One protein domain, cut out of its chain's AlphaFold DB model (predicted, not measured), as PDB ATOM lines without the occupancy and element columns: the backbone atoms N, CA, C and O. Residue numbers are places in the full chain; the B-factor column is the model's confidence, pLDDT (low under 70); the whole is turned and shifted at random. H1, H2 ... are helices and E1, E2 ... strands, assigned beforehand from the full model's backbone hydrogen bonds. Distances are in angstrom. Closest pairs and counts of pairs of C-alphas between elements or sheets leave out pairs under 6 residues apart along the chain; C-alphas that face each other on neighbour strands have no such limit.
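This is residues 5 to 190 of the 190 residues of an uncharacterized protein of Clostridiaceae bacterium (UniProt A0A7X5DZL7). A hairpin of two strands, E1 and E2, lies next to H6 at one side of a helical body, in which the two longest helices, H7 and H8, run side by side in opposite ways. H4 crosses H8, H3 packs on H4, and H2 meets the last residues of H8; the small helices H5 and H1 lie far out on long loops, and residues 36 to 42 stick out. The printed part has 186 residues with two named strands followed by eight named helices, E1 E2 H1 H2 H3 H4 H5 H6 H7 H8; the sheet, E1 - E2, is antiparallel, and the class is mostly helix. The whole is compact, with a radius of gyration of the C-alphas of 18.7 A, yet elongated, spanning 60 by 39 by 28 A.

E1, residues 5 to 12, begins at C-alpha 5 (135.894, 167.194, 166.054) and is 21.9 A long; E2, residues 15 to 22, is 22.9 A long. H6 is residues 133 to 142, H7 residues 147 to 165, 26.3 A, and H8 residues 168 to 189, 30.9 A, ending at C-alpha 189 (128.404, 196.188, 170.957). H4 is residues 92 to 98, H3 residues 74 to 86, 18.5 A, and H2 residues 55 to 64. H1 is residues 35 to 38 and H5 residues 114 to 120.

The hairpin E1 and E2 is antiparallel at 154 degrees, with N 7 and O 19 within hydrogen-bond range at 2.8 A and N 21 and O 5 at 2.9 A. The closest C-alphas of E1 and H6, Cys 6 and Lys 136, are 6.7 A apart. H6 and H7 only just touch, with 3 pairs of C-alphas within 8 A, the closest Met 142 and Phe 150 at 5.9 A; they form a helical hairpin. H7 and H8, also a helical hairpin, touch at a shallow tilt of 9 degrees, closest at C-alphas 162 and 168, 4.9 A. H8 is the hub, touching three helices. With residues 174 to 181 alone it touches H4, about perpendicular at 86 degrees, C-alphas 94 and 177 being closest at 5.1 A. With residues 188 to 189 alone it touches H2, closest at C-alphas 62 and 188, 5.9 A. H3 and H4 touch as a helical hairpin, closest at C-alphas 81 and 95, 5.8 A. H1 and H5 touch no helix. Every O i to N i+4 pair is within hydrogen-bond range in H2, H3, H4, H5, H6 and H7, and 16 of 18 in H8; H1 is too short for such a pair.

The C-alphas farthest apart, those of Ala 40 and Glu 115, are 63.2 A apart. The printed part has no cut. The long links are E2 to H1, H1 to H2, H4 to H5 and H5 to H6. The mean pLDDT of the printed part is 74.0, with 72 residues under 70, among them residues 5 to 19, 31 to 47 and 103 to 137.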
ATOM      1  N   GLU A   5     135.400 168.507 166.445       69.94
ATOM      2  CA  GLU A   5     135.894 167.194 166.054       69.94
ATOM      3  C   GLU A   5     137.419 167.226 165.941       69.94
ATOM      4  O   GLU A   5     138.015 168.238 165.582       69.94
ATOM      5  N   CYS A   6     138.068 166.113 166.281       66.00
ATOM      6  CA  CYS A   6     139.512 165.970 166.135       66.00
ATOM      7  C   CYS A   6     139.785 165.125 164.893       66.00
ATOM      8  O   CYS A   6     139.426 163.947 164.860       66.00
ATOM      9  N   ILE A   7     140.409 165.725 163.883       61.50
ATOM     10  CA  ILE A   7     140.781 165.057 162.641       61.50
ATOM     11  C   ILE A   7     142.286 164.807 162.661       61.50
ATOM     12  O   ILE A   7     143.095 165.712 162.875       61.50
ATOM     13  N   TYR A   8     142.664 163.554 162.418       58.09
ATOM     14  CA  TYR A   8     144.051 163.186 162.185       58.09
ATOM     15  C   TYR A   8     144.511 163.727 160.832       58.09
ATOM     16  O   TYR A   8     143.961 163.340 159.800       58.09
ATOM     17  N   GLN A   9     145.537 164.577 160.820       50.44
ATOM     18  CA  GLN A   9     146.214 164.960 159.588       50.44
ATOM     19  C   GLN A   9     147.559 164.226 159.558       50.44
ATOM     20  O   GLN A   9     148.389 164.382 160.447       50.44
ATOM     21  N   GLY A  10     147.721 163.335 158.580       42.78
ATOM     22  CA  GLY A  10     148.813 162.363 158.520       42.78
ATOM     23  C   GLY A  10     150.242 162.916 158.653       42.78
ATOM     24  O   GLY A  10     150.513 164.110 158.592       42.78
ATOM     25  N   ILE A  11     151.165 161.974 158.831       48.12
ATOM     26  CA  ILE A  11     152.578 162.160 159.175       48.12
ATOM     27  C   ILE A  11     153.435 162.635 157.987       48.12
ATOM     28  O   ILE A  11     153.374 162.050 156.906       48.12
ATOM     29  N   SER A  12     154.382 163.544 158.254       35.09
ATOM     30  CA  SER A  12     155.718 163.487 157.635       35.09
ATOM     31  C   SER A  12     156.782 163.269 158.727       35.09
ATOM     32  O   SER A  12     157.036 164.164 159.534       35.09
ATOM     33  N   GLY A  13     157.400 162.083 158.795       49.97
ATOM     34  CA  GLY A  13     158.430 161.744 159.796       49.97
ATOM     35  C   GLY A  13     157.910 161.378 161.203       49.97
ATOM     36  O   GLY A  13     156.966 160.617 161.339       49.97
ATOM     37  N   ASN A  14     158.539 161.883 162.273       39.34
ATOM     38  CA  ASN A  14     158.135 161.628 163.676       39.34
ATOM     39  C   ASN A  14     157.086 162.630 164.213       39.34
ATOM     40  O   ASN A  14     156.846 162.697 165.420       39.34
ATOM     41  N   ALA A  15     156.486 163.445 163.344       41.06
ATOM     42  CA  ALA A  15     155.503 164.451 163.726       41.06
ATOM     43  C   ALA A  15     154.087 163.970 163.379       41.06
ATOM     44  O   ALA A  15     153.761 163.761 162.213       41.06
ATOM     45  N   HIS A  16     153.247 163.805 164.401       48.62
ATOM     46  CA  HIS A  16     151.806 163.624 164.237       48.62
ATOM     47  C   HIS A  16     151.130 164.994 164.337       48.62
ATOM     48  O   HIS A  16     151.295 165.668 165.356       48.62
ATOM     49  N   ALA A  17     150.369 165.393 163.315       51.72
ATOM     50  CA  ALA A  17     149.564 166.608 163.341       51.72
ATOM     51  C   ALA A  17     148.089 166.256 163.583       51.72
ATOM     52  O   ALA A  17     147.523 165.352 162.971       51.72
ATOM     53  N   TRP A  18     147.460 166.966 164.512       56.91
ATOM     54  CA  TRP A  18     146.043 166.814 164.823       56.91
ATOM     55  C   TRP A  18     145.376 168.163 164.639       56.91
ATOM     56  O   TRP A  18     145.847 169.162 165.184       56.91
ATOM     57  N   LEU A  19     144.299 168.181 163.862       63.53
ATOM     58  CA  LEU A  19     143.486 169.364 163.627       63.53
ATOM     59  C   LEU A  19     142.216 169.259 164.461       63.53
ATOM     60  O   LEU A  19     141.584 168.205 164.506       63.53
ATOM     61  N   ILE A  20     141.831 170.356 165.106       70.06
ATOM     62  CA  ILE A  20     140.547 170.442 165.798       70.06
ATOM     63  C   ILE A  20     139.643 171.321 164.947       70.06
ATOM     64  O   ILE A  20     139.888 172.514 164.833       70.06
ATOM     65  N   VAL A  21     138.623 170.732 164.340       71.88
ATOM     66  CA  VAL A  21     137.691 171.437 163.454       71.88
ATOM     67  C   VAL A  21     136.327 171.571 164.123       71.88
ATOM     68  O   VAL A  21     136.005 170.757 164.986       71.88
ATOM     69  N   PRO A  22     135.510 172.570 163.772       76.88
ATOM     70  CA  PRO A  22     134.142 172.636 164.263       76.88
ATOM     71  C   PRO A  22     133.309 171.430 163.794       76.88
ATOM     72  O   PRO A  22     133.500 170.927 162.690       76.88
ATOM     73  N   ALA A  23     132.360 170.984 164.617       81.62
ATOM     74  CA  ALA A  23     131.426 169.887 164.335       81.62
ATOM     75  C   ALA A  23     130.229 170.339 163.471       81.62
ATOM     76  O   ALA A  23     129.093 169.904 163.654       81.62
ATOM     77  N   PHE A  24     130.480 171.269 162.555       81.44
ATOM     78  CA  PHE A  24     129.548 171.774 161.556       81.44
ATOM     79  C   PHE A  24     130.345 172.130 160.301       81.44
ATOM     80  O   PHE A  24     131.566 172.248 160.349       81.44
ATOM     81  N   THR A  25     129.668 172.293 159.164       83.81
ATOM     82  CA  THR A  25     130.326 172.749 157.931       83.81
ATOM     83  C   THR A  25     130.418 174.275 157.951       83.81
ATOM     84  O   THR A  25     129.367 174.911 157.864       83.81
ATOM     85  N   PRO A  26     131.620 174.881 158.055       83.25
ATOM     86  CA  PRO A  26     131.756 176.334 158.060       83.25
ATOM     87  C   PRO A  26     131.224 176.942 156.761       83.25
ATOM     88  O   PRO A  26     131.511 176.438 155.667       83.25
ATOM     89  N   ARG A  27     130.489 178.054 156.857       86.56
ATOM     90  CA  ARG A  27     130.039 178.813 155.682       86.56
ATOM     91  C   ARG A  27     131.246 179.309 154.889       86.56
ATOM     92  O   ARG A  27     132.174 179.892 155.459       86.56
ATOM     93  N   LYS A  28     131.243 179.130 153.566       81.81
ATOM     94  CA  LYS A  28     132.249 179.770 152.707       81.81
ATOM     95  C   LYS A  28     132.013 181.278 152.732       81.81
ATOM     96  O   LYS A  28     130.934 181.714 152.353       81.81
ATOM     97  N   ALA A  29     133.007 182.038 153.181       76.50
ATOM     98  CA  ALA A  29     132.972 183.490 153.061       76.50
ATOM     99  C   ALA A  29     133.253 183.864 151.601       76.50
ATOM    100  O   ALA A  29     134.296 183.490 151.052       76.50
ATOM    101  N   GLU A  30     132.330 184.577 150.966       73.69
ATOM    102  CA  GLU A  30     132.525 185.086 149.614       73.69
ATOM    103  C   GLU A  30     133.250 186.436 149.674       73.69
ATOM    104  O   GLU A  30     132.630 187.489 149.821       73.69
ATOM    105  N   PHE A  31     134.581 186.423 149.533       61.59
ATOM    106  CA  PHE A  31     135.379 187.634 149.283       61.59
ATOM    107  C   PHE A  31     134.908 188.279 147.966       61.59
ATOM    108  O   PHE A  31     135.438 187.981 146.895       61.59
ATOM    109  N   GLY A  32     133.849 189.091 147.994       48.91
ATOM    110  CA  GLY A  32     133.187 189.425 146.733       48.91
ATOM    111  C   GLY A  32     132.050 190.436 146.738       48.91
ATOM    112  O   GLY A  32     131.700 190.887 145.647       48.91
ATOM    113  N   SER A  33     131.484 190.849 147.876       50.59
ATOM    114  CA  SER A  33     130.480 191.929 147.859       50.59
ATOM    115  C   SER A  33     131.135 193.321 147.821       50.59
ATOM    116  O   SER A  33     130.710 194.167 147.035       50.59
ATOM    117  N   MET A  34     132.230 193.534 148.565       49.69
ATOM    118  CA  MET A  34     132.996 194.795 148.576       49.69
ATOM    119  C   MET A  34     134.113 194.844 147.523       49.69
ATOM    120  O   MET A  34     134.280 195.871 146.874       49.69
ATOM    121  N   LEU A  35     134.817 193.732 147.261       46.31
ATOM    122  CA  LEU A  35     135.880 193.672 146.238       46.31
ATOM    123  C   LEU A  35     135.375 194.014 144.827       46.31
ATOM    124  O   LEU A  35     136.124 194.550 144.016       46.31
ATOM    125  N   LYS A  36     134.090 193.778 144.527       45.56
ATOM    126  CA  LYS A  36     133.477 194.209 143.259       45.56
ATOM    127  C   LYS A  36     133.344 195.733 143.124       45.56
ATOM    128  O   LYS A  36     133.174 196.203 142.005       45.56
ATOM    129  N   LYS A  37     133.420 196.499 144.221       45.06
ATOM    130  CA  LYS A  37     133.485 197.971 144.193       45.06
ATOM    131  C   LYS A  37     134.922 198.496 144.139       45.06
ATOM    132  O   LYS A  37     135.134 199.538 143.533       45.06
ATOM    133  N   THR A  38     135.891 197.783 144.715       43.19
ATOM    134  CA  THR A  38     137.303 198.208 144.786       43.19
ATOM    135  C   THR A  38     138.198 197.670 143.669       43.19
ATOM    136  O   THR A  38     139.244 198.252 143.430       43.19
ATOM    137  N   ALA A  39     137.792 196.649 142.903       39.62
ATOM    138  CA  ALA A  39     138.591 196.083 141.800       39.62
ATOM    139  C   ALA A  39     138.825 197.023 140.590       39.62
ATOM    140  O   ALA A  39     139.368 196.587 139.575       39.62
ATOM    141  N   ALA A  40     138.418 198.293 140.679       39.81
ATOM    142  CA  ALA A  40     138.834 199.339 139.748       39.81
ATOM    143  C   ALA A  40     140.243 199.886 140.058       39.81
ATOM    144  O   ALA A  40     140.869 200.419 139.149       39.81
ATOM    145  N   ASP A  41     140.765 199.685 141.273       35.38
ATOM    146  CA  ASP A  41     142.114 200.086 141.673       35.38
ATOM    147  C   ASP A  41     142.829 198.904 142.353       35.38
ATOM    148  O   ASP A  41     142.251 198.164 143.146       35.38
ATOM    149  N   GLY A  42     144.074 198.650 141.950       33.56
ATOM    150  CA  GLY A  42     144.796 197.404 142.215       33.56
ATOM    151  C   GLY A  42     144.947 197.011 143.690       33.56
ATOM    152  O   GLY A  42     145.069 197.855 144.567       33.56
ATOM    153  N   GLU A  43     144.982 195.694 143.920       39.31
ATOM    154  CA  GLU A  43     145.569 195.016 145.089       39.31
ATOM    155  C   GLU A  43     145.380 195.724 146.453       39.31
ATOM    156  O   GLU A  43     146.339 195.989 147.175       39.31
ATOM    157  N   SER A  44     144.136 196.023 146.849       40.47
ATOM    158  CA  SER A  44     143.886 196.575 148.186       40.47
ATOM    159  C   SER A  44     143.895 195.465 149.244       40.47
ATOM    160  O   SER A  44     142.903 194.771 149.475       40.47
ATOM    161  N   THR A  45     145.023 195.347 149.934       49.69
ATOM    162  CA  THR A  45     145.180 194.682 151.241       49.69
ATOM    163  C   THR A  45     144.561 195.492 152.394       49.69
ATOM    164  O   THR A  45     144.896 195.266 153.557       49.69
ATOM    165  N   ASP A  46     143.688 196.453 152.093       57.16
ATOM    166  CA  ASP A  46     143.129 197.365 153.082       57.16
ATOM    167  C   ASP A  46     141.953 196.699 153.790       57.16
ATOM    168  O   ASP A  46     140.847 196.563 153.266       57.16
ATOM    169  N   LYS A  47     142.240 196.228 155.004       69.31
ATOM    170  CA  LYS A  47     141.226 195.808 155.966       69.31
ATOM    171  C   LYS A  47     140.362 197.021 156.310       69.31
ATOM    172  O   LYS A  47     140.905 198.047 156.711       69.31
ATOM    173  N   GLN A  48     139.046 196.885 156.212       79.38
ATOM    174  CA  GLN A  48     138.127 197.952 156.599       79.38
ATOM    175  C   GLN A  48     138.062 198.076 158.130       79.38
ATOM    176  O   GLN A  48     138.038 197.063 158.842       79.38
ATOM    177  N   ASP A  49     138.033 199.305 158.650       82.19
ATOM    178  CA  ASP A  49     137.790 199.556 160.075       82.19
ATOM    179  C   ASP A  49     136.276 199.509 160.354       82.19
ATOM    180  O   ASP A  49     135.456 200.017 159.587       82.19
ATOM    181  N   VAL A  50     135.887 198.917 161.484       83.69
ATOM    182  CA  VAL A  50     134.496 198.877 161.959       83.69
ATOM    183  C   VAL A  50     133.920 200.288 162.081       83.69
ATOM    184  O   VAL A  50     132.735 200.497 161.812       83.69
ATOM    185  N   LYS A  51     134.746 201.280 162.436       83.94
ATOM    186  CA  LYS A  51     134.329 202.687 162.549       83.94
ATOM    187  C   LYS A  51     133.771 203.255 161.248       83.94
ATOM    188  O   LYS A  51     132.902 204.122 161.308       83.94
ATOM    189  N   GLU A  52     134.239 202.753 160.110       85.12
ATOM    190  CA  GLU A  52     133.874 203.218 158.769       85.12
ATOM    191  C   GLU A  52     132.582 202.578 158.241       85.12
ATOM    192  O   GLU A  52     132.087 202.963 157.182       85.12
ATOM    193  N   LEU A  53     132.021 201.602 158.963       86.38
ATOM    194  CA  LEU A  53     130.742 200.992 158.611       86.38
ATOM    195  C   LEU A  53     129.583 201.964 158.844       86.38
ATOM    196  O   LEU A  53     129.607 202.784 159.766       86.38
ATOM    197  N   SER A  54     128.527 201.821 158.041       89.00
ATOM    198  CA  SER A  54     127.275 202.536 158.278       89.00
ATOM    199  C   SER A  54     126.632 202.084 159.594       89.00
ATOM    200  O   SER A  54     126.804 200.947 160.039       89.00
ATOM    201  N   GLU A  55     125.845 202.966 160.209       90.12
ATOM    202  CA  GLU A  55     125.122 202.637 161.445       90.12
ATOM    203  C   GLU A  55     124.096 201.512 161.249       90.12
ATOM    204  O   GLU A  55     123.869 200.723 162.163       90.12
ATOM    205  N   GLU A  56     123.531 201.386 160.045       90.81
ATOM    206  CA  GLU A  56     122.654 200.272 159.670       90.81
ATOM    207  C   GLU A  56     123.414 198.940 159.701       90.81
ATOM    208  O   GLU A  56     123.005 198.014 160.399       90.81
ATOM    209  N   THR A  57     124.585 198.867 159.058       89.81
ATOM    210  CA  THR A  57     125.419 197.659 159.075       89.81
ATOM    211  C   THR A  57     125.901 197.324 160.488       89.81
ATOM    212  O   THR A  57     125.903 196.157 160.877       89.81
ATOM    213  N   LYS A  58     126.266 198.321 161.306       91.56
ATOM    214  CA  LYS A  58     126.618 198.083 162.718       91.56
ATOM    215  C   LYS A  58     125.434 197.545 163.521       91.56
ATOM    216  O   LYS A  58     125.629 196.665 164.356       91.56
ATOM    217  N   ALA A  59     124.221 198.046 163.283       92.62
ATOM    218  CA  ALA A  59     123.013 197.558 163.945       92.62
ATOM    219  C   ALA A  59     122.707 196.099 163.572       92.62
ATOM    220  O   ALA A  59     122.454 195.296 164.468       92.62
ATOM    221  N   GLU A  60     122.823 195.735 162.292       94.00
ATOM    222  CA  GLU A  60     122.678 194.348 161.826       94.00
ATOM    223  C   GLU A  60     123.724 193.420 162.459       94.00
ATOM    224  O   GLU A  60     123.393 192.346 162.961       94.00
ATOM    225  N   LEU A  61     124.997 193.837 162.488       94.62
ATOM    226  CA  LEU A  61     126.069 193.070 163.130       94.62
ATOM    227  C   LEU A  61     125.816 192.898 164.634       94.62
ATOM    228  O   LEU A  61     126.047 191.822 165.184       94.62
ATOM    229  N   ARG A  62     125.301 193.932 165.307       95.00
ATOM    230  CA  ARG A  62     124.940 193.878 166.729       95.00
ATOM    231  C   ARG A  62     123.779 192.921 166.989       95.00
ATOM    232  O   ARG A  62     123.814 192.180 167.972       95.00
ATOM    233  N   GLU A  63     122.776 192.902 166.115       94.81
ATOM    234  CA  GLU A  63     121.660 191.958 166.190       94.81
ATOM    235  C   GLU A  63     122.133 190.514 165.996       94.81
ATOM    236  O   GLU A  63     121.788 189.653 166.805       94.81
ATOM    237  N   LYS A  64     123.001 190.262 165.006       94.88
ATOM    238  CA  LYS A  64     123.630 188.948 164.780       94.88
ATOM    239  C   LYS A  64     124.481 188.477 165.961       94.88
ATOM    240  O   LYS A  64     124.534 187.285 166.228       94.88
ATOM    241  N   LEU A  65     125.084 189.397 166.718       94.44
ATOM    242  CA  LEU A  65     125.750 189.105 167.997       94.44
ATOM    243  C   LEU A  65     124.779 188.905 169.172       94.44
ATOM    244  O   LEU A  65     125.196 188.910 170.334       94.44
ATOM    245  N   HIS A  66     123.478 188.808 168.900       95.12
ATOM    246  CA  HIS A  66     122.408 188.754 169.894       95.12
ATOM    247  C   HIS A  66     122.495 189.899 170.912       95.12
ATOM    248  O   HIS A  66     122.136 189.743 172.078       95.12
ATOM    249  N   ASN A  67     122.999 191.067 170.497       91.06
ATOM    250  CA  ASN A  67     123.285 192.208 171.369       91.06
ATOM    251  C   ASN A  67     124.163 191.845 172.590       91.06
ATOM    252  O   ASN A  67     124.024 192.441 173.656       91.06
ATOM    253  N   GLY A  68     125.035 190.837 172.466       88.94
ATOM    254  CA  GLY A  68     125.949 190.413 173.529       88.94
ATOM    255  C   GLY A  68     125.303 189.590 174.650       88.94
ATOM    256  O   GLY A  68     125.878 189.486 175.732       88.94
ATOM    257  N   ARG A  69     124.124 188.994 174.426       89.50
ATOM    258  CA  ARG A  69     123.422 188.164 175.428       89.50
ATOM    259  C   ARG A  69     124.165 186.886 175.815       89.50
ATOM    260  O   ARG A  69     123.925 186.354 176.898       89.50
ATOM    261  N   GLY A  70     125.082 186.425 174.969       89.88
ATOM    262  CA  GLY A  70     125.912 185.260 175.255       89.88
ATOM    263  C   GLY A  70     125.178 183.926 175.101       89.88
ATOM    264  O   GLY A  70     125.485 182.977 175.816       89.88
ATOM    265  N   ASP A  71     124.213 183.858 174.191       93.75
ATOM    266  CA  ASP A  71     123.376 182.693 173.887       93.75
ATOM    267  C   ASP A  71     123.555 182.190 172.442       93.75
ATOM    268  O   ASP A  71     122.695 181.486 171.919       93.75
ATOM    269  N   MET A  72     124.683 182.518 171.803       93.75
ATOM    270  CA  MET A  72     124.983 182.090 170.436       93.75
ATOM    271  C   MET A  72     125.417 180.619 170.383       93.75
ATOM    272  O   MET A  72     126.137 180.096 171.238       93.75
ATOM    273  N   THR A  73     125.054 179.925 169.321       93.12
ATOM    274  CA  THR A  73     125.688 178.663 168.943       93.12
ATOM    275  C   THR A  73     127.075 178.926 168.350       93.12
ATOM    276  O   THR A  73     127.368 180.014 167.854       93.12
ATOM    277  N   LEU A  74     127.958 177.918 168.368       90.31
ATOM    278  CA  LEU A  74     129.276 178.062 167.735       90.31
ATOM    279  C   LEU A  74     129.160 178.254 166.208       90.31
ATOM    280  O   LEU A  74     130.018 178.890 165.602       90.31
ATOM    281  N   GLN A  75     128.094 177.730 165.596       92.69
ATOM    282  CA  GLN A  75     127.819 177.937 164.177       92.69
ATOM    283  C   GLN A  75     127.424 179.392 163.891       92.69
ATOM    284  O   GLN A  75     128.018 179.999 163.009       92.69
ATOM    285  N   GLU A  76     126.513 179.981 164.673       94.81
ATOM    286  CA  GLU A  76     126.159 181.407 164.545       94.81
ATOM    287  C   GLU A  76     127.379 182.314 164.750       94.81
ATOM    288  O   GLU A  76     127.526 183.331 164.074       94.81
ATOM    289  N   TRP A  77     128.294 181.927 165.641       95.06
ATOM    290  CA  TRP A  77     129.570 182.620 165.805       95.06
ATOM    291  C   TRP A  77     130.452 182.555 164.555       95.06
ATOM    292  O   TRP A  77     130.986 183.574 164.118       95.06
ATOM    293  N   ASP A  78     130.611 181.374 163.962       93.75
ATOM    294  CA  ASP A  78     131.405 181.216 162.744       93.75
ATOM    295  C   ASP A  78     130.759 181.894 161.522       93.75
ATOM    296  O   ASP A  78     131.477 182.455 160.693       93.75
ATOM    297  N   ASP A  79     129.426 181.916 161.445       94.25
ATOM    298  CA  ASP A  79     128.671 182.649 160.425       94.25
ATOM    299  C   ASP A  79     128.858 184.165 160.574       94.25
ATOM    300  O   ASP A  79     129.131 184.850 159.586       94.25
ATOM    301  N   PHE A  80     128.820 184.685 161.804       95.50
ATOM    302  CA  PHE A  80     129.144 186.083 162.084       95.50
ATOM    303  C   PHE A  80     130.588 186.427 161.686       95.50
ATOM    304  O   PHE A  80     130.841 187.445 161.043       95.50
ATOM    305  N   LEU A  81     131.558 185.565 162.012       94.50
ATOM    306  CA  LEU A  81     132.943 185.753 161.572       94.50
ATOM    307  C   LEU A  81     133.070 185.713 160.043       94.50
ATOM    308  O   LEU A  81     133.900 186.431 159.488       94.50
ATOM    309  N   ALA A  82     132.269 184.897 159.355       92.19
ATOM    310  CA  ALA A  82     132.218 184.882 157.899       92.19
ATOM    311  C   ALA A  82     131.722 186.223 157.338       92.19
ATOM    312  O   ALA A  82     132.317 186.721 156.387       92.19
ATOM    313  N   ASP A  83     130.718 186.848 157.961       92.69
ATOM    314  CA  ASP A  83     130.244 188.181 157.566       92.69
ATOM    315  C   ASP A  83     131.359 189.231 157.694       92.69
ATOM    316  O   ASP A  83     131.564 190.041 156.793       92.69
ATOM    317  N   LEU A  84     132.143 189.183 158.778       92.38
ATOM    318  CA  LEU A  84     133.292 190.080 158.953       92.38
ATOM    319  C   LEU A  84     134.386 189.862 157.895       92.38
ATOM    320  O   LEU A  84     135.087 190.810 157.538       92.38
ATOM    321  N   VAL A  85     134.545 188.633 157.395       90.38
ATOM    322  CA  VAL A  85     135.446 188.339 156.271       90.38
ATOM    323  C   VAL A  85     134.908 188.937 154.971       90.38
ATOM    324  O   VAL A  85     135.663 189.536 154.210       90.38
ATOM    325  N   GLU A  86     133.607 188.813 154.714       88.12
ATOM    326  CA  GLU A  86     132.960 189.356 153.510       88.12
ATOM    327  C   GLU A  86     132.982 190.888 153.471       88.12
ATOM    328  O   GLU A  86     133.121 191.480 152.398       88.12
ATOM    329  N   LEU A  87     132.921 191.521 154.645       87.88
ATOM    330  CA  LEU A  87     133.112 192.959 154.841       87.88
ATOM    331  C   LEU A  87     134.590 193.388 154.832       87.88
ATOM    332  O   LEU A  87     134.878 194.558 155.050       87.88
ATOM    333  N   ALA A  88     135.531 192.465 154.605       87.44
ATOM    334  CA  ALA A  88     136.974 192.717 154.639       87.44
ATOM    335  C   ALA A  88     137.487 193.328 155.963       87.44
ATOM    336  O   ALA A  88     138.552 193.942 156.002       87.44
ATOM    337  N   ILE A  89     136.769 193.132 157.073       89.38
ATOM    338  CA  ILE A  89     137.179 193.598 158.407       89.38
ATOM    339  C   ILE A  89     138.247 192.652 158.967       89.38
ATOM    340  O   ILE A  89     139.268 193.077 159.523       89.38
ATOM    341  N   ILE A  90     138.053 191.344 158.781       90.25
ATOM    342  CA  ILE A  90     139.011 190.301 159.167       90.25
ATOM    343  C   ILE A  90     139.343 189.387 157.987       90.25
ATOM    344  O   ILE A  90     138.642 189.324 156.984       90.25
ATOM    345  N   THR A  91     140.434 188.646 158.112       88.81
ATOM    346  CA  THR A  91     140.865 187.623 157.155       88.81
ATOM    347  C   THR A  91     140.306 186.247 157.520       88.81
ATOM    348  O   THR A  91     139.957 185.982 158.671       88.81
ATOM    349  N   ASN A  92     140.306 185.312 156.563       86.12
ATOM    350  CA  ASN A  92     139.980 183.904 156.840       86.12
ATOM    351  C   ASN A  92     140.919 183.271 157.885       86.12
ATOM    352  O   ASN A  92     140.496 182.420 158.668       86.12
ATOM    353  N   THR A  93     142.182 183.701 157.925       84.81
ATOM    354  CA  THR A  93     143.148 183.266 158.939       84.81
ATOM    355  C   THR A  93     142.723 183.735 160.331       84.81
ATOM    356  O   THR A  93     142.666 182.930 161.257       84.81
ATOM    357  N   GLU A  94     142.344 185.009 160.478       89.25
ATOM    358  CA  GLU A  94     141.823 185.551 161.741       89.25
ATOM    359  C   GLU A  94     140.517 184.865 162.162       89.25
ATOM    360  O   GLU A  94     140.387 184.510 163.332       89.25
ATOM    361  N   ARG A  95     139.599 184.582 161.223       90.31
ATOM    362  CA  ARG A  95     138.406 183.752 161.480       90.31
ATOM    363  C   ARG A  95     138.781 182.373 162.022       90.31
ATOM    364  O   ARG A  95     138.181 181.929 162.994       90.31
ATOM    365  N   SER A  96     139.786 181.722 161.436       85.06
ATOM    366  CA  SER A  96     140.229 180.382 161.850       85.06
ATOM    367  C   SER A  96     140.848 180.370 163.254       85.06
ATOM    368  O   SER A  96     140.675 179.411 164.005       85.06
ATOM    369  N   TYR A  97     141.546 181.441 163.639       87.38
ATOM    370  CA  TYR A  97     142.022 181.615 165.013       87.38
ATOM    371  C   TYR A  97     140.865 181.914 165.978       87.38
ATOM    372  O   TYR A  97     140.747 181.282 167.026       87.38
ATOM    373  N   ALA A  98     139.972 182.834 165.610       91.06
ATOM    374  CA  ALA A  98     138.878 183.311 166.455       91.06
ATOM    375  C   ALA A  98     137.750 182.286 166.667       91.06
ATOM    376  O   ALA A  98     137.090 182.304 167.706       91.06
ATOM    377  N   ASN A  99     137.530 181.369 165.721       88.31
ATOM    378  CA  ASN A  99     136.620 180.234 165.892       88.31
ATOM    379  C   ASN A  99     137.307 179.016 166.541       88.31
ATOM    380  O   ASN A  99     136.675 177.977 166.730       88.31
ATOM    381  N   GLY A 100     138.597 179.124 166.881       81.56
ATOM    382  CA  GLY A 100     139.368 178.062 167.518       81.56
ATOM    383  C   GLY A 100     139.634 176.845 166.628       81.56
ATOM    384  O   GLY A 100     139.995 175.797 167.158       81.56
ATOM    385  N   SER A 101     139.457 176.930 165.307       75.19
ATOM    386  CA  SER A 101     139.772 175.826 164.380       75.19
ATOM    387  C   SER A 101     141.276 175.689 164.125       75.19
ATOM    388  O   SER A 101     141.803 174.589 163.964       75.19
ATOM    389  N   MET A 102     141.996 176.805 164.170       71.50
ATOM    390  CA  MET A 102     143.447 176.852 164.100       71.50
ATOM    391  C   MET A 102     143.960 177.256 165.479       71.50
ATOM    392  O   MET A 102     143.846 178.402 165.894       71.50
ATOM    393  N   SER A 103     144.423 176.291 166.267       66.00
ATOM    394  CA  SER A 103     145.127 176.581 167.522       66.00
ATOM    395  C   SER A 103     146.104 175.460 167.802       66.00
ATOM    396  O   SER A 103     145.774 174.286 167.597       66.00
ATOM    397  N   GLY A 104     147.269 175.809 168.341       62.50
ATOM    398  CA  GLY A 104     148.233 174.822 168.812       62.50
ATOM    399  C   GLY A 104     147.607 173.824 169.796       62.50
ATOM    400  O   GLY A 104     146.858 174.192 170.707       62.50
ATOM    401  N   VAL A 105     147.923 172.543 169.620       62.56
ATOM    402  CA  VAL A 105     147.573 171.492 170.582       62.56
ATOM    403  C   VAL A 105     148.666 171.447 171.664       62.56
ATOM    404  O   VAL A 105     149.842 171.612 171.321       62.56
ATOM    405  N   PRO A 106     148.336 171.265 172.960       58.22
ATOM    406  CA  PRO A 106     149.335 171.264 174.020       58.22
ATOM    407  C   PRO A 106     150.396 170.190 173.775       58.22
ATOM    408  O   PRO A 106     150.097 169.119 173.236       58.22
ATOM    409  N   LYS A 107     151.629 170.428 174.242       54.97
ATOM    410  CA  LYS A 107     152.601 169.336 174.340       54.97
ATOM    411  C   LYS A 107     152.033 168.258 175.260       54.97
ATOM    412  O   LYS A 107     151.663 168.499 176.408       54.97
ATOM    413  N   THR A 108     151.987 167.046 174.729       52.28
ATOM    414  CA  THR A 108     151.389 165.870 175.368       52.28
ATOM    415  C   THR A 108     152.085 165.498 176.684       52.28
ATOM    416  O   THR A 108     151.482 164.893 177.566       52.28
ATOM    417  N   SER A 109     153.340 165.922 176.861       49.16
ATOM    418  CA  SER A 109     154.178 165.664 178.034       49.16
ATOM    419  C   SER A 109     153.711 166.321 179.331       49.16
ATOM    420  O   SER A 109     154.175 165.906 180.390       49.16
ATOM    421  N   ASP A 110     152.827 167.313 179.291       48.72
ATOM    422  CA  ASP A 110     152.510 168.117 180.486       48.72
ATOM    423  C   ASP A 110     151.209 167.674 181.168       48.72
ATOM    424  O   ASP A 110     150.950 168.015 182.319       48.72
ATOM    425  N   TYR A 111     150.402 166.874 180.470       50.62
ATOM    426  CA  TYR A 111     149.055 166.476 180.901       50.62
ATOM    427  C   TYR A 111     148.876 164.978 181.023       50.62
ATOM    428  O   TYR A 111     147.825 164.508 181.451       50.62
ATOM    429  N   VAL A 112     149.895 164.227 180.625       52.28
ATOM    430  CA  VAL A 112     149.832 162.782 180.655       52.28
ATOM    431  C   VAL A 112     150.600 162.279 181.866       52.28
ATOM    432  O   VAL A 112     151.799 162.556 182.028       52.28
ATOM    433  N   SER A 113     149.904 161.486 182.682       56.88
ATOM    434  CA  SER A 113     150.495 160.761 183.797       56.88
ATOM    435  C   SER A 113     151.687 159.901 183.328       56.88
ATOM    436  O   SER A 113     151.735 159.437 182.184       56.88
ATOM    437  N   PRO A 114     152.696 159.660 184.176       62.03
ATOM    438  CA  PRO A 114     153.771 158.728 183.838       62.03
ATOM    439  C   PRO A 114     153.267 157.331 183.432       62.03
ATOM    440  O   PRO A 114     153.917 156.661 182.630       62.03
ATOM    441  N   GLU A 115     152.115 156.902 183.952       60.28
ATOM    442  CA  GLU A 115     151.478 155.618 183.632       60.28
ATOM    443  C   GLU A 115     150.911 155.596 182.211       60.28
ATOM    444  O   GLU A 115     151.223 154.691 181.436       60.28
ATOM    445  N   ASP A 116     150.177 156.632 181.819       56.47
ATOM    446  CA  ASP A 116     149.633 156.763 180.467       56.47
ATOM    447  C   ASP A 116     150.756 156.935 179.425       56.47
ATOM    448  O   ASP A 116     150.679 156.390 178.325       56.47
ATOM    449  N   ARG A 117     151.870 157.595 179.778       58.41
ATOM    450  CA  ARG A 117     153.083 157.638 178.935       58.41
ATOM    451  C   ARG A 117     153.709 156.264 178.709       58.41
ATOM    452  O   ARG A 117     154.206 155.992 177.619       58.41
ATOM    453  N   ARG A 118     153.699 155.389 179.720       59.69
ATOM    454  CA  ARG A 118     154.186 154.006 179.578       59.69
ATOM    455  C   ARG A 118     153.228 153.149 178.756       59.69
ATOM    456  O   ARG A 118     153.692 152.304 178.002       59.69
ATOM    457  N   ARG A 119     151.916 153.369 178.895       53.78
ATOM    458  CA  ARG A 119     150.876 152.599 178.198       53.78
ATOM    459  C   ARG A 119     150.733 152.985 176.724       53.78
ATOM    460  O   ARG A 119     150.508 152.107 175.899       53.78
ATOM    461  N   PHE A 120     150.883 154.267 176.393       51.03
ATOM    462  CA  PHE A 120     150.570 154.809 175.062       51.03
ATOM    463  C   PHE A 120     151.778 155.417 174.325       51.03
ATOM    464  O   PHE A 120     151.634 155.937 173.219       51.03
ATOM    465  N   GLY A 121     152.979 155.334 174.907       50.12
ATOM    466  CA  GLY A 121     154.214 155.838 174.308       50.12
ATOM    467  C   GLY A 121     154.442 157.342 174.522       50.12
ATOM    468  O   GLY A 121     153.723 157.992 175.277       50.12
ATOM    469  N   PRO A 122     155.461 157.939 173.874       50.28
ATOM    470  CA  PRO A 122     155.915 159.307 174.147       50.28
ATOM    471  C   PRO A 122     154.920 160.403 173.741       50.28
ATOM    472  O   PRO A 122     155.148 161.565 174.068       50.28
ATOM    473  N   ASN A 123     153.825 160.053 173.054       50.69
ATOM    474  CA  ASN A 123     152.801 160.988 172.590       50.69
ATOM    475  C   ASN A 123     151.388 160.522 172.998       50.69
ATOM    476  O   ASN A 123     150.584 160.101 172.167       50.69
ATOM    477  N   PRO A 124     151.055 160.590 174.293       46.44
ATOM    478  CA  PRO A 124     149.904 159.887 174.853       46.44
ATOM    479  C   PRO A 124     148.570 160.601 174.633       46.44
ATOM    480  O   PRO A 124     147.537 160.109 175.075       46.44
ATOM    481  N   MET A 125     148.554 161.739 173.929       50.88
ATOM    482  CA  MET A 125     147.307 162.433 173.578       50.88
ATOM    483  C   MET A 125     146.337 161.589 172.739       50.88
ATOM    484  O   MET A 125     145.238 162.052 172.449       50.88
ATOM    485  N   LEU A 126     146.734 160.390 172.311       50.06
ATOM    486  CA  LEU A 126     146.111 159.698 171.190       50.06
ATOM    487  C   LEU A 126     145.291 158.467 171.561       50.06
ATOM    488  O   LEU A 126     144.659 157.904 170.676       50.06
ATOM    489  N   TRP A 127     145.249 158.051 172.826       43.31
ATOM    490  CA  TRP A 127     144.600 156.785 173.165       43.31
ATOM    491  C   TRP A 127     143.875 156.875 174.506       43.31
ATOM    492  O   TRP A 127     144.420 156.573 175.559       43.31
ATOM    493  N   SER A 128     142.600 157.256 174.457       40.00
ATOM    494  CA  SER A 128     141.623 156.586 175.315       40.00
ATOM    495  C   SER A 128     140.927 155.540 174.449       40.00
ATOM    496  O   SER A 128     140.761 155.767 173.248       40.00
ATOM    497  N   GLU A 129     140.497 154.420 175.034       40.38
ATOM    498  CA  GLU A 129     139.712 153.369 174.356       40.38
ATOM    499  C   GLU A 129     138.417 153.913 173.695       40.38
ATOM    500  O   GLU A 129     137.781 153.201 172.928       40.38
ATOM    501  N   ASN A 130     138.093 155.204 173.907       42.44
ATOM    502  CA  ASN A 130     136.958 155.950 173.357       42.44
ATOM    503  C   ASN A 130     137.340 157.251 172.589       42.44
ATOM    504  O   ASN A 130     136.486 158.114 172.384       42.44
ATOM    505  N   GLY A 131     138.597 157.434 172.158       41.34
ATOM    506  CA  GLY A 131     139.018 158.546 171.281       41.34
ATOM    507  C   GLY A 131     139.500 159.837 171.977       41.34
ATOM    508  O   GLY A 131     139.464 159.966 173.203       41.34
ATOM    509  N   LEU A 132     140.015 160.775 171.166       53.62
ATOM    510  CA  LEU A 132     140.756 162.013 171.504       53.62
ATOM    511  C   LEU A 132     139.957 163.038 172.335       53.62
ATOM    512  O   LEU A 132     139.576 164.107 171.856       53.62
ATOM    513  N   THR A 133     139.682 162.725 173.596       53.28
ATOM    514  CA  THR A 133     138.743 163.485 174.431       53.28
ATOM    515  C   THR A 133     139.337 164.738 175.070       53.28
ATOM    516  O   THR A 133     138.587 165.675 175.300       53.28
ATOM    517  N   PHE A 134     140.643 164.823 175.348       55.50
ATOM    518  CA  PHE A 134     141.161 165.907 176.202       55.50
ATOM    519  C   PHE A 134     141.203 167.296 175.524       55.50
ATOM    520  O   PHE A 134     140.584 168.214 176.066       55.50
ATOM    521  N   PRO A 135     141.816 167.489 174.333       64.19
ATOM    522  CA  PRO A 135     141.796 168.794 173.660       64.19
ATOM    523  C   PRO A 135     140.400 169.168 173.143       64.19
ATOM    524  O   PRO A 135     140.000 170.326 173.225       64.19
ATOM    525  N   LYS A 136     139.635 168.175 172.662       67.56
ATOM    526  CA  LYS A 136     138.247 168.356 172.217       67.56
ATOM    527  C   LYS A 136     137.351 168.823 173.360       67.56
ATOM    528  O   LYS A 136     136.703 169.849 173.224       67.56
ATOM    529  N   LYS A 137     137.354 168.117 174.495       69.75
ATOM    530  CA  LYS A 137     136.541 168.480 175.661       69.75
ATOM    531  C   LYS A 137     136.917 169.857 176.196       69.75
ATOM    532  O   LYS A 137     136.030 170.641 176.485       69.75
ATOM    533  N   GLN A 138     138.210 170.182 176.270       72.69
ATOM    534  CA  GLN A 138     138.627 171.525 176.678       72.69
ATOM    535  C   GLN A 138     138.077 172.611 175.753       72.69
ATOM    536  O   GLN A 138     137.590 173.614 176.258       72.69
ATOM    537  N   LYS A 139     138.126 172.420 174.428       74.12
ATOM    538  CA  LYS A 139     137.552 173.386 173.481       74.12
ATOM    539  C   LYS A 139     136.023 173.431 173.539       74.12
ATOM    540  O   LYS A 139     135.463 174.523 173.537       74.12
ATOM    541  N   ASP A 140     135.362 172.283 173.677       77.12
ATOM    542  CA  ASP A 140     133.911 172.205 173.878       77.12
ATOM    543  C   ASP A 140     133.485 172.962 175.155       77.12
ATOM    544  O   ASP A 140     132.530 173.733 175.116       77.12
ATOM    545  N   ASP A 141     134.234 172.824 176.256       82.44
ATOM    546  CA  ASP A 141     133.980 173.489 177.546       82.44
ATOM    547  C   ASP A 141     134.305 175.005 177.523       82.44
ATOM    548  O   ASP A 141     133.912 175.772 178.417       82.44
ATOM    549  N   MET A 142     135.052 175.483 176.519       87.00
ATOM    550  CA  MET A 142     135.338 176.912 176.368       87.00
ATOM    551  C   MET A 142     134.126 177.678 175.851       87.00
ATOM    552  O   MET A 142     133.883 178.786 176.343       87.00
ATOM    553  N   TRP A 143     133.371 177.104 174.911       90.44
ATOM    554  CA  TRP A 143     132.206 177.753 174.320       90.44
ATOM    555  C   TRP A 143     131.013 177.738 175.279       90.44
ATOM    556  O   TRP A 143     130.492 176.687 175.644       90.44
ATOM    557  N   THR A 144     130.556 178.924 175.678       91.44
ATOM    558  CA  THR A 144     129.382 179.099 176.554       91.44
ATOM    559  C   THR A 144     128.300 179.962 175.910       91.44
ATOM    560  O   THR A 144     127.461 180.491 176.625       91.44
ATOM    561  N   GLY A 145     128.381 180.165 174.594       91.94
ATOM    562  CA  GLY A 145     127.524 181.070 173.825       91.94
ATOM    563  C   GLY A 145     127.929 182.542 173.821       91.94
ATOM    564  O   GLY A 145     127.300 183.346 173.143       91.94
ATOM    565  N   ASP A 146     129.002 182.897 174.530       94.50
ATOM    566  CA  ASP A 146     129.524 184.261 174.639       94.50
ATOM    567  C   ASP A 146     130.863 184.381 173.883       94.50
ATOM    568  O   ASP A 146     131.875 183.850 174.365       94.50
ATOM    569  N   PRO A 147     130.894 185.079 172.726       94.62
ATOM    570  CA  PRO A 147     132.108 185.249 171.932       94.62
ATOM    571  C   PRO A 147     133.263 185.921 172.686       94.62
ATOM    572  O   PRO A 147     134.411 185.498 172.555       94.62
ATOM    573  N   LEU A 148     132.989 186.926 173.528       94.50
ATOM    574  CA  LEU A 148     134.028 187.636 174.282       94.50
ATOM    575  C   LEU A 148     134.652 186.729 175.347       94.50
ATOM    576  O   LEU A 148     135.876 186.691 175.502       94.50
ATOM    577  N   LYS A 149     133.838 185.958 176.081       94.25
ATOM    578  CA  LYS A 149     134.371 184.953 177.019       94.25
ATOM    579  C   LYS A 149     135.157 183.874 176.287       94.25
ATOM    580  O   LYS A 149     136.195 183.442 176.788       94.25
ATOM    581  N   PHE A 150     134.674 183.440 175.129       93.38
ATOM    582  CA  PHE A 150     135.326 182.407 174.341       93.38
ATOM    583  C   PHE A 150     136.713 182.840 173.852       93.38
ATOM    584  O   PHE A 150     137.690 182.144 174.129       93.38
ATOM    585  N   LEU A 151     136.827 184.021 173.233       93.75
ATOM    586  CA  LEU A 151     138.102 184.577 172.762       93.75
ATOM    587  C   LEU A 151     139.116 184.747 173.899       93.75
ATOM    588  O   LEU A 151     140.286 184.411 173.738       93.75
ATOM    589  N   ASN A 152     138.668 185.184 175.079       92.69
ATOM    590  CA  ASN A 152     139.535 185.279 176.256       92.69
ATOM    591  C   ASN A 152     140.042 183.906 176.723       92.69
ATOM    592  O   ASN A 152     141.220 183.753 177.046       92.69
ATOM    593  N   LYS A 153     139.173 182.886 176.757       90.81
ATOM    594  CA  LYS A 153     139.588 181.520 177.106       90.81
ATOM    595  C   LYS A 153     140.562 180.944 176.076       90.81
ATOM    596  O   LYS A 153     141.519 180.280 176.477       90.81
ATOM    597  N   LEU A 154     140.346 181.215 174.786       87.75
ATOM    598  CA  LEU A 154     141.268 180.819 173.725       87.75
ATOM    599  C   LEU A 154     142.629 181.526 173.856       87.75
ATOM    600  O   LEU A 154     143.647 180.847 173.766       87.75
ATOM    601  N   ASP A 155     142.679 182.830 174.162       89.38
ATOM    602  CA  ASP A 155     143.947 183.555 174.379       89.38
ATOM    603  C   ASP A 155     144.766 182.928 175.513       89.38
ATOM    604  O   ASP A 155     145.965 182.668 175.369       89.38
ATOM    605  N   VAL A 156     144.103 182.619 176.633       86.50
ATOM    606  CA  VAL A 156     144.727 181.950 177.785       86.50
ATOM    607  C   VAL A 156     145.216 180.551 177.411       86.50
ATOM    608  O   VAL A 156     146.322 180.162 177.793       86.50
ATOM    609  N   TYR A 157     144.418 179.793 176.661       81.88
ATOM    610  CA  TYR A 157     144.786 178.462 176.189       81.88
ATOM    611  C   TYR A 157     146.006 178.496 175.264       81.88
ATOM    612  O   TYR A 157     146.973 177.770 175.504       81.88
ATOM    613  N   THR A 158     146.009 179.375 174.261       81.19
ATOM    614  CA  THR A 158     147.130 179.542 173.332       81.19
ATOM    615  C   THR A 158     148.392 179.972 174.075       81.19
ATOM    616  O   THR A 158     149.452 179.388 173.859       81.19
ATOM    617  N   LEU A 159     148.294 180.926 175.007       83.06
ATOM    618  CA  LEU A 159     149.437 181.364 175.812       83.06
ATOM    619  C   LEU A 159     150.012 180.226 176.664       83.06
ATOM    620  O   LEU A 159     151.228 180.033 176.701       83.06
ATOM    621  N   ARG A 160     149.147 179.454 177.330       77.69
ATOM    622  CA  ARG A 160     149.557 178.301 178.137       77.69
ATOM    623  C   ARG A 160     150.276 177.260 177.285       77.69
ATOM    624  O   ARG A 160     151.338 176.781 177.675       77.69
ATOM    625  N   ASN A 161     149.729 176.950 176.113       73.00
ATOM    626  CA  ASN A 161     150.330 175.981 175.204       73.00
ATOM    627  C   ASN A 161     151.681 176.460 174.691       73.00
ATOM    628  O   ASN A 161     152.625 175.677 174.693       73.00
ATOM    629  N   ALA A 162     151.787 177.734 174.318       75.06
ATOM    630  CA  ALA A 162     153.015 178.338 173.822       75.06
ATOM    631  C   ALA A 162     154.136 178.360 174.868       75.06
ATOM    632  O   ALA A 162     155.289 178.073 174.543       75.06
ATOM    633  N   ALA A 163     153.793 178.649 176.128       72.75
ATOM    634  CA  ALA A 163     154.731 178.616 177.245       72.75
ATOM    635  C   ALA A 163     155.262 177.195 177.502       72.75
ATOM    636  O   ALA A 163     156.462 177.010 177.689       72.75
ATOM    637  N   SER A 164     154.389 176.187 177.446       65.75
ATOM    638  CA  SER A 164     154.760 174.769 177.564       65.75
ATOM    639  C   SER A 164     155.565 174.252 176.364       65.75
ATOM    640  O   SER A 164     156.466 173.419 176.493       65.75
ATOM    641  N   SER A 165     155.243 174.711 175.155       63.41
ATOM    642  CA  SER A 165     155.834 174.194 173.922       63.41
ATOM    643  C   SER A 165     157.122 174.905 173.503       63.41
ATOM    644  O   SER A 165     157.904 174.317 172.751       63.41
ATOM    645  N   GLY A 166     157.357 176.126 173.990       66.00
ATOM    646  CA  GLY A 166     158.404 177.011 173.487       66.00
ATOM    647  C   GLY A 166     158.067 177.633 172.125       66.00
ATOM    648  O   GLY A 166     158.977 178.034 171.413       66.00
ATOM    649  N   THR A 167     156.786 177.697 171.736       67.88
ATOM    650  CA  THR A 167     156.329 178.228 170.432       67.88
ATOM    651  C   THR A 167     155.680 179.610 170.550       67.88
ATOM    652  O   THR A 167     154.642 179.872 169.939       67.88
ATOM    653  N   MET A 168     156.264 180.490 171.368       72.50
ATOM    654  CA  MET A 168     155.724 181.829 171.649       72.50
ATOM    655  C   MET A 168     155.535 182.685 170.389       72.50
ATOM    656  O   MET A 168     154.540 183.400 170.300       72.50
ATOM    657  N   ASP A 169     156.418 182.553 169.398       70.31
ATOM    658  CA  ASP A 169     156.336 183.321 168.148       70.31
ATOM    659  C   ASP A 169     155.122 182.923 167.294       70.31
ATOM    660  O   ASP A 169     154.443 183.779 166.734       70.31
ATOM    661  N   ILE A 170     154.789 181.626 167.249       67.75
ATOM    662  CA  ILE A 170     153.606 181.120 166.530       67.75
ATOM    663  C   ILE A 170     152.334 181.638 167.208       67.75
ATOM    664  O   ILE A 170     151.435 182.175 166.558       67.75
ATOM    665  N   ALA A 171     152.305 181.546 168.539       77.25
ATOM    666  CA  ALA A 171     151.193 182.003 169.353       77.25
ATOM    667  C   ALA A 171     150.952 183.513 169.255       77.25
ATOM    668  O   ALA A 171     149.815 183.943 169.412       77.25
ATOM    669  N   ALA A 172     151.976 184.327 168.979       82.50
ATOM    670  CA  ALA A 172     151.812 185.772 168.850       82.50
ATOM    671  C   ALA A 172     150.746 186.139 167.802       82.50
ATOM    672  O   ALA A 172     149.852 186.930 168.102       82.50
ATOM    673  N   SER A 173     150.785 185.493 166.633       82.62
ATOM    674  CA  SER A 173     149.837 185.746 165.541       82.62
ATOM    675  C   SER A 173     148.400 185.321 165.873       82.62
ATOM    676  O   SER A 173     147.458 186.069 165.605       82.62
ATOM    677  N   GLU A 174     148.214 184.164 166.522       86.19
ATOM    678  CA  GLU A 174     146.880 183.703 166.934       86.19
ATOM    679  C   GLU A 174     146.278 184.666 167.968       86.19
ATOM    680  O   GLU A 174     145.108 185.047 167.898       86.19
ATOM    681  N   ARG A 175     147.100 185.091 168.932       90.25
ATOM    682  CA  ARG A 175     146.693 185.997 170.010       90.25
ATOM    683  C   ARG A 175     146.357 187.388 169.498       90.25
ATOM    684  O   ARG A 175     145.399 187.995 169.971       90.25
ATOM    685  N   GLU A 176     147.119 187.893 168.536       91.00
ATOM    686  CA  GLU A 176     146.825 189.163 167.876       91.00
ATOM    687  C   GLU A 176     145.465 189.118 167.172       91.00
ATOM    688  O   GLU A 176     144.643 190.009 167.388       91.00
ATOM    689  N   ALA A 177     145.177 188.040 166.434       90.00
ATOM    690  CA  ALA A 177     143.875 187.840 165.803       90.00
ATOM    691  C   ALA A 177     142.729 187.840 166.827       90.00
ATOM    692  O   ALA A 177     141.748 188.562 166.656       90.00
ATOM    693  N   MET A 178     142.865 187.091 167.928       92.62
ATOM    694  CA  MET A 178     141.840 187.033 168.978       92.62
ATOM    695  C   MET A 178     141.610 188.389 169.650       92.62
ATOM    696  O   MET A 178     140.464 188.772 169.892       92.62
ATOM    697  N   ARG A 179     142.677 189.150 169.919       93.56
ATOM    698  CA  ARG A 179     142.578 190.506 170.481       93.56
ATOM    699  C   ARG A 179     141.904 191.472 169.521       93.56
ATOM    700  O   ARG A 179     141.054 192.246 169.948       93.56
ATOM    701  N   ARG A 180     142.248 191.405 168.236       93.31
ATOM    702  CA  ARG A 180     141.643 192.250 167.207       93.31
ATOM    703  C   ARG A 180     140.157 191.952 167.042       93.31
ATOM    704  O   ARG A 180     139.351 192.874 167.061       93.31
ATOM    705  N   VAL A 181     139.777 190.677 166.956       94.62
ATOM    706  CA  VAL A 181     138.359 190.280 166.914       94.62
ATOM    707  C   VAL A 181     137.642 190.711 168.190       94.62
ATOM    708  O   VAL A 181     136.533 191.221 168.111       94.62
ATOM    709  N   THR A 182     138.288 190.593 169.355       95.19
ATOM    710  CA  THR A 182     137.735 191.119 170.608       95.19
ATOM    711  C   THR A 182     137.430 192.608 170.466       95.19
ATOM    712  O   THR A 182     136.285 192.983 170.664       95.19
ATOM    713  N   GLN A 183     138.390 193.439 170.049       94.25
ATOM    714  CA  GLN A 183     138.184 194.882 169.845       94.25
ATOM    715  C   GLN A 183     137.030 195.184 168.878       94.25
ATOM    716  O   GLN A 183     136.175 195.999 169.201       94.25
ATOM    717  N   ILE A 184     136.949 194.470 167.751       94.56
ATOM    718  CA  ILE A 184     135.842 194.588 166.787       94.56
ATOM    719  C   ILE A 184     134.489 194.339 167.462       94.56
ATOM    720  O   ILE A 184     133.554 195.114 167.279       94.56
ATOM    721  N   LEU A 185     134.375 193.286 168.276       94.25
ATOM    722  CA  LEU A 185     133.144 193.000 169.016       94.25
ATOM    723  C   LEU A 185     132.797 194.113 170.003       94.25
ATOM    724  O   LEU A 185     131.627 194.464 170.131       94.25
ATOM    725  N   GLN A 186     133.800 194.664 170.691       92.50
ATOM    726  CA  GLN A 186     133.594 195.768 171.625       92.50
ATOM    727  C   GLN A 186     133.051 197.010 170.905       92.50
ATOM    728  O   GLN A 186     132.108 197.614 171.397       92.50
ATOM    729  N   GLU A 187     133.585 197.340 169.727       92.69
ATOM    730  CA  GLU A 187     133.135 198.478 168.908       92.69
ATOM    731  C   GLU A 187     131.757 198.269 168.261       92.69
ATOM    732  O   GLU A 187     131.050 199.229 167.970       92.69
ATOM    733  N   ILE A 188     131.351 197.023 168.002       92.69
ATOM    734  CA  ILE A 188     130.001 196.732 167.494       92.69
ATOM    735  C   ILE A 188     128.979 196.800 168.637       92.69
ATOM    736  O   ILE A 188     127.866 197.301 168.450       92.69
ATOM    737  N   LEU A 189     129.324 196.292 169.822       90.81
ATOM    738  CA  LEU A 189     128.404 196.188 170.957       90.81
ATOM    739  C   LEU A 189     128.229 197.499 171.745       90.81
ATOM    740  O   LEU A 189     127.163 197.670 172.341       90.81
ATOM    741  N   TRP A 190     129.217 198.402 171.741       84.19
ATOM    742  CA  TRP A 190     129.227 199.657 172.512       84.19
ATOM    743  C   TRP A 190     129.547 200.871 171.647       84.19
ATOM    744  O   TRP A 190     128.955 201.935 171.936       84.19
TER     745      TRP A 190